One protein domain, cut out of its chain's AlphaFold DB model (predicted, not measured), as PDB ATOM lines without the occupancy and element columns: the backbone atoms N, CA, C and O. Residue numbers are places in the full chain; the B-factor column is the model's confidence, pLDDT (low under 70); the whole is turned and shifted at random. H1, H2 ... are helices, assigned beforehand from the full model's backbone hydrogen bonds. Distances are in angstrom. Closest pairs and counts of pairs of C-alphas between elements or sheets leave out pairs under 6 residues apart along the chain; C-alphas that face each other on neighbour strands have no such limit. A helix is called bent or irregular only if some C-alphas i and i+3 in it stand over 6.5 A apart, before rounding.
ATOM      1  N   SER A  99     163.313 167.247 117.569       91.00
ATOM      2  CA  SER A  99     162.212 166.459 118.103       91.00
ATOM      3  C   SER A  99     160.993 166.659 117.217       91.00
ATOM      4  O   SER A  99     160.822 167.721 116.617       91.00
ATOM      5  N   TRP A 100     160.156 165.631 117.134       90.81
ATOM      6  CA  TRP A 100     158.916 165.670 116.376       90.81
ATOM      7  C   TRP A 100     157.829 164.991 117.188       90.81
ATOM      8  O   TRP A 100     158.068 163.958 117.816       90.81
ATOM      9  N   GLN A 101     156.626 165.552 117.148       91.62
ATOM     10  CA  GLN A 101     155.457 164.874 117.682       91.62
ATOM     11  C   GLN A 101     155.144 163.649 116.815       91.62
ATOM     12  O   GLN A 101     155.196 163.719 115.583       91.62
ATOM     13  N   ALA A 102     154.818 162.528 117.461       89.69
ATOM     14  CA  ALA A 102     154.410 161.317 116.763       89.69
ATOM     15  C   ALA A 102     153.179 161.609 115.891       89.69
ATOM     16  O   ALA A 102     152.158 162.096 116.377       89.69
ATOM     17  N   SER A 103     153.299 161.353 114.589       92.94
ATOM     18  CA  SER A 103     152.222 161.539 113.621       92.94
ATOM     19  C   SER A 103     152.484 160.705 112.374       92.94
ATOM     20  O   SER A 103     153.636 160.483 111.992       92.94
ATOM     21  N   LEU A 104     151.405 160.320 111.688       93.19
ATOM     22  CA  LEU A 104     151.491 159.595 110.419       93.19
ATOM     23  C   LEU A 104     152.325 160.356 109.379       93.19
ATOM     24  O   LEU A 104     153.073 159.738 108.632       93.19
ATOM     25  N   LEU A 105     152.227 161.690 109.351       92.38
ATOM     26  CA  LEU A 105     153.010 162.526 108.440       92.38
ATOM     27  C   LEU A 105     154.511 162.349 108.682       92.38
ATOM     28  O   LEU A 105     155.259 162.148 107.728       92.38
ATOM     29  N   VAL A 106     154.950 162.406 109.941       90.06
ATOM     30  CA  VAL A 106     156.365 162.243 110.302       90.06
ATOM     31  C   VAL A 106     156.856 160.844 109.941       90.06
ATOM     32  O   VAL A 106     157.937 160.709 109.372       90.06
ATOM     33  N   ASP A 107     156.066 159.808 110.212       88.69
ATOM     34  CA  ASP A 107     156.470 158.434 109.910       88.69
ATOM     35  C   ASP A 107     156.480 158.152 108.403       88.69
ATOM     36  O   ASP A 107     157.448 157.586 107.893       88.69
ATOM     37  N   ALA A 108     155.490 158.647 107.658       90.19
ATOM     38  CA  ALA A 108     155.491 158.602 106.198       90.19
ATOM     39  C   ALA A 108     156.695 159.357 105.611       90.19
ATOM     40  O   ALA A 108     157.334 158.868 104.682       90.19
ATOM     41  N   ALA A 109     157.056 160.515 106.176       88.56
ATOM     42  CA  ALA A 109     158.218 161.285 105.741       88.56
ATOM     43  C   ALA A 109     159.543 160.552 106.012       88.56
ATOM     44  O   ALA A 109     160.426 160.576 105.154       88.56
ATOM     45  N   LYS A 110     159.683 159.857 107.152       86.06
ATOM     46  CA  LYS A 110     160.847 158.996 107.436       86.06
ATOM     47  C   LYS A 110     160.948 157.842 106.438       86.06
ATOM     48  O   LYS A 110     162.030 157.600 105.908       86.06
ATOM     49  N   ILE A 111     159.832 157.159 106.160       86.19
ATOM     50  CA  ILE A 111     159.773 156.057 105.185       86.19
ATOM     51  C   ILE A 111     160.152 156.564 103.789       86.19
ATOM     52  O   ILE A 111     161.011 155.975 103.136       86.19
ATOM     53  N   LEU A 112     159.584 157.697 103.366       86.06
ATOM     54  CA  LEU A 112     159.905 158.334 102.089       86.06
ATOM     55  C   LEU A 112     161.385 158.734 102.006       86.06
ATOM     56  O   LEU A 112     162.038 158.528 100.984       86.06
ATOM     57  N   ALA A 113     161.940 159.301 103.077       84.88
ATOM     58  CA  ALA A 113     163.349 159.671 103.129       84.88
ATOM     59  C   ALA A 113     164.269 158.445 103.014       84.88
ATOM     60  O   ALA A 113     165.285 158.512 102.323       84.88
ATOM     61  N   ALA A 114     163.898 157.322 103.636       81.50
ATOM     62  CA  ALA A 114     164.632 156.065 103.531       81.50
ATOM     63  C   ALA A 114     164.560 155.472 102.119       81.50
ATOM     64  O   ALA A 114     165.582 155.028 101.602       81.50
ATOM     65  N   SER A 115     163.397 155.527 101.461       79.25
ATOM     66  CA  SER A 115     163.237 154.994 100.103       79.25
ATOM     67  C   SER A 115     163.990 155.796  99.037       79.25
ATOM     68  O   SER A 115     164.386 155.246  98.019       79.25
ATOM     69  N   VAL A 116     164.201 157.099  99.249       76.75
ATOM     70  CA  VAL A 116     164.863 157.990  98.272       76.75
ATOM     71  C   VAL A 116     166.391 157.839  98.275       76.75
ATOM     72  O   VAL A 116     167.048 158.228  97.309       76.75
ATOM     73  N   ASN A 117     166.974 157.273  99.334       66.75
ATOM     74  CA  ASN A 117     168.426 157.117  99.455       66.75
ATOM     75  C   ASN A 117     169.016 155.985  98.587       66.75
ATOM     76  O   ASN A 117     170.228 155.988  98.389       66.75
ATOM     77  N   GLY A 118     168.194 155.071  98.048       61.66
ATOM     78  CA  GLY A 118     168.630 153.789  97.465       61.66
ATOM     79  C   GLY A 118     168.362 153.556  95.970       61.66
ATOM     80  O   GLY A 118     168.286 152.405  95.572       61.66
ATOM     81  N   GLU A 119     168.255 154.607  95.151       57.12
ATOM     82  CA  GLU A 119     168.039 154.588  93.684       57.12
ATOM     83  C   GLU A 119     166.596 154.740  93.152       57.12
ATOM     84  O   GLU A 119     165.601 154.360  93.761       57.12
ATOM     85  N   LYS A 120     166.556 155.293  91.928       55.81
ATOM     86  CA  LYS A 120     165.446 155.801  91.100       55.81
ATOM     87  C   LYS A 120     164.893 157.156  91.538       55.81
ATOM     88  O   LYS A 120     164.388 157.355  92.637       55.81
ATOM     89  N   SER A 121     165.020 158.117  90.623       59.22
ATOM     90  CA  SER A 121     164.656 159.521  90.777       59.22
ATOM     91  C   SER A 121     163.159 159.699  91.043       59.22
ATOM     92  O   SER A 121     162.381 160.008  90.141       59.22
ATOM     93  N   LEU A 122     162.740 159.555  92.295       64.31
ATOM     94  CA  LEU A 122     161.522 160.209  92.741       64.31
ATOM     95  C   LEU A 122     161.763 161.712  92.578       64.31
ATOM     96  O   LEU A 122     162.657 162.282  93.212       64.31
ATOM     97  N   PHE A 123     161.008 162.339  91.676       75.38
ATOM     98  CA  PHE A 123     160.985 163.789  91.506       75.38
ATOM     99  C   PHE A 123     160.353 164.411  92.753       75.38
ATOM    100  O   PHE A 123     159.176 164.755  92.789       75.38
ATOM    101  N   LEU A 124     161.142 164.511  93.820       83.06
ATOM    102  CA  LEU A 124     160.762 165.278  94.988       83.06
ATOM    103  C   LEU A 124     160.986 166.761  94.694       83.06
ATOM    104  O   LEU A 124     162.064 167.122  94.205       83.06
ATOM    105  N   PRO A 125     160.028 167.633  95.052       88.31
ATOM    106  CA  PRO A 125     160.258 169.067  95.056       88.31
ATOM    107  C   PRO A 125     161.560 169.393  95.811       88.31
ATOM    108  O   PRO A 125     161.793 168.814  96.880       88.31
ATOM    109  N   PRO A 126     162.411 170.311  95.311       84.56
ATOM    110  CA  PRO A 126     163.710 170.604  95.921       84.56
ATOM    111  C   PRO A 126     163.630 170.926  97.418       84.56
ATOM    112  O   PRO A 126     164.455 170.442  98.195       84.56
ATOM    113  N   GLY A 127     162.593 171.663  97.832       87.56
ATOM    114  CA  GLY A 127     162.338 171.969  99.240       87.56
ATOM    115  C   GLY A 127     162.106 170.715 100.082       87.56
ATOM    116  O   GLY A 127     162.722 170.557 101.130       87.56
ATOM    117  N   LEU A 128     161.299 169.769  99.592       85.75
ATOM    118  CA  LEU A 128     161.051 168.508 100.290       85.75
ATOM    119  C   LEU A 128     162.324 167.659 100.366       85.75
ATOM    120  O   LEU A 128     162.672 167.173 101.436       85.75
ATOM    121  N   LYS A 129     163.076 167.548  99.266       84.00
ATOM    122  CA  LYS A 129     164.356 166.822  99.239       84.00
ATOM    123  C   LYS A 129     165.353 167.381 100.261       84.00
ATOM    124  O   LYS A 129     166.009 166.609 100.959       84.00
ATOM    125  N   HIS A 130     165.459 168.705 100.363       84.31
ATOM    126  CA  HIS A 130     166.307 169.370 101.352       84.31
ATOM    127  C   HIS A 130     165.831 169.103 102.790       84.31
ATOM    128  O   HIS A 130     166.633 168.759 103.662       84.31
ATOM    129  N   THR A 131     164.524 169.195 103.039       86.94
ATOM    130  CA  THR A 131     163.929 168.910 104.352       86.94
ATOM    131  C   THR A 131     164.196 167.472 104.794       86.94
ATOM    132  O   THR A 131     164.697 167.260 105.893       86.94
ATOM    133  N   LEU A 132     163.959 166.477 103.934       84.50
ATOM    134  CA  LEU A 132     164.186 165.068 104.282       84.50
ATOM    135  C   LEU A 132     165.662 164.788 104.618       84.50
ATOM    136  O   LEU A 132     165.952 164.117 105.609       84.50
ATOM    137  N   LYS A 133     166.597 165.358 103.843       79.69
ATOM    138  CA  LYS A 133     168.043 165.213 104.079       79.69
ATOM    139  C   LYS A 133     168.527 165.899 105.356       79.69
ATOM    140  O   LYS A 133     169.470 165.417 105.968       79.69
ATOM    141  N   SER A 134     167.923 167.019 105.745       82.69
ATOM    142  CA  SER A 134     168.347 167.785 106.927       82.69
ATOM    143  C   SER A 134     167.705 167.300 108.228       82.69
ATOM    144  O   SER A 134     168.317 167.424 109.287       82.69
ATOM    145  N   GLN A 135     166.496 166.735 108.169       83.50
ATOM    146  CA  GLN A 135     165.719 166.375 109.358       83.50
ATOM    147  C   GLN A 135     165.879 164.910 109.776       83.50
ATOM    148  O   GLN A 135     165.870 164.623 110.963       83.50
ATOM    149  N   PHE A 136     166.057 163.966 108.849       79.56
ATOM    150  CA  PHE A 136     166.017 162.535 109.199       79.56
ATOM    151  C   PHE A 136     167.368 161.827 109.127       79.56
ATOM    152  O   PHE A 136     167.446 160.626 109.377       79.56
ATOM    153  N   TRP A 137     168.448 162.555 108.841       75.50
ATOM    154  CA  TRP A 137     169.768 161.990 108.544       75.50
ATOM    155  C   TRP A 137     170.323 161.027 109.605       75.50
ATOM    156  O   TRP A 137     171.073 160.126 109.248       75.50
ATOM    157  N   LEU A 138     169.970 161.185 110.889       74.69
ATOM    158  CA  LEU A 138     170.427 160.281 111.951       74.69
ATOM    159  C   LEU A 138     169.753 158.903 111.876       74.69
ATOM    160  O   LEU A 138     170.369 157.892 112.197       74.69
ATOM    161  N   THR A 139     168.482 158.868 111.480       71.00
ATOM    162  CA  THR A 139     167.666 157.646 111.430       71.00
ATOM    163  C   THR A 139     167.714 156.939 110.085       71.00
ATOM    164  O   THR A 139     167.215 155.824 109.966       71.00
ATOM    165  N   LEU A 140     168.278 157.591 109.070       68.50
ATOM    166  CA  LEU A 140     168.395 157.022 107.739       68.50
ATOM    167  C   LEU A 140     169.623 156.108 107.658       68.50
ATOM    168  O   LEU A 140     170.676 156.452 108.202       68.50
ATOM    169  N   PRO A 141     169.520 154.958 106.974       59.91
ATOM    170  CA  PRO A 141     170.680 154.119 106.715       59.91
ATOM    171  C   PRO A 141     171.720 154.910 105.907       59.91
ATOM    172  O   PRO A 141     171.384 155.560 104.914       59.91
ATOM    173  N   ASN A 142     172.985 154.871 106.334       58.00
ATOM    174  CA  ASN A 142     174.088 155.396 105.531       58.00
ATOM    175  C   ASN A 142     174.491 154.330 104.512       58.00
ATOM    176  O   ASN A 142     174.886 153.232 104.896       58.00
ATOM    177  N   HIS A 143     174.435 154.666 103.224       52.59
ATOM    178  CA  HIS A 143     175.089 153.878 102.182       52.59
ATOM    179  C   HIS A 143     176.598 154.131 102.254       52.59
ATOM    180  O   HIS A 143     177.131 155.017 101.595       52.59
ATOM    181  N   SER A 144     177.277 153.387 103.117       43.41
ATOM    182  CA  SER A 144     178.737 153.256 103.103       43.41
ATOM    183  C   SER A 144     179.153 151.801 103.313       43.41
ATOM    184  O   SER A 144     180.147 151.537 103.977       43.41
ATOM    185  N   GLU A 145     178.354 150.871 102.789       37.38
ATOM    186  CA  GLU A 145     178.666 149.444 102.674       37.38
ATOM    187  C   GLU A 145     178.022 148.924 101.371       37.38
ATOM    188  O   GLU A 145     176.931 148.363 101.394       37.38
ATOM    189  N   TYR A 146     178.670 149.222 100.238       36.25
ATOM    190  CA  TYR A 146     178.825 148.364  99.053       36.25
ATOM    191  C   TYR A 146     180.146 148.739  98.383       36.25
ATOM    192  O   TYR A 146     180.397 149.960  98.251       36.25
TER     193      TYR A 146
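AT A GLANCE: This is residues 99 to 146 of the 146 residues of the protein "SFRICE_039917" of Spodoptera frugiperda (UniProt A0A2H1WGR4). Two helices are crossed nearly at right angles, the longer H1 running roughly along the longest axis and H2 laid over it, in contact at one place. Residues 117 to 125 swing out in a loop from the end of H1 to the start of H2, and after H2 residues 136 to 146 carry on past its end, turn aside and trail off along the long axis without a named element. The printed part has 48 residues, with two named helices in the order H1, H2 and no named strand; the class is all helix, though under half of the residues, 23 of 48, are in named elements. The whole is only just compact, close to loose, with a radius of gyration of the C-alphas of 11.1 A and spans of 34 by 23 by 16 A.

HOW THE PARTS SIT: H1, residues 104 to 116, is the longest helix, and it touches H2, residues 126 to 135, with residues 109 to 113 alone. Their closest C-alphas are those of Ala 113 and Leu 132, 5.6 A apart. The two helices have 4 pairs of C-alphas within 8 A. Their centres are 11.3 A apart. Their lines are about perpendicular, at 79 degrees. In H1 and H2 every O i to N i+4 pair is within hydrogen-bond range.

IN THESE COORDINATES: H1 runs from C-alpha 104 at (151.491, 159.595, 110.419) to C-alpha 116 at (164.863, 157.990, 98.272), 18.1 A from first to last C-alpha. H2 measures 14.2 A and ends with C-alpha 135 at (165.719, 166.375, 109.358). Neither helix is bent.

THE WHOLE: The C-alphas of Gln 101 and Tyr 146, the two farthest apart, are 34.1 A apart. The printed part has no cut and ends at Tyr 146, the chain's last residue. The link from H1 to H2, with 9 residues, is short. The mean pLDDT of the printed part is 76.9, and residues 117 to 122 and 140 to 146 are under 70.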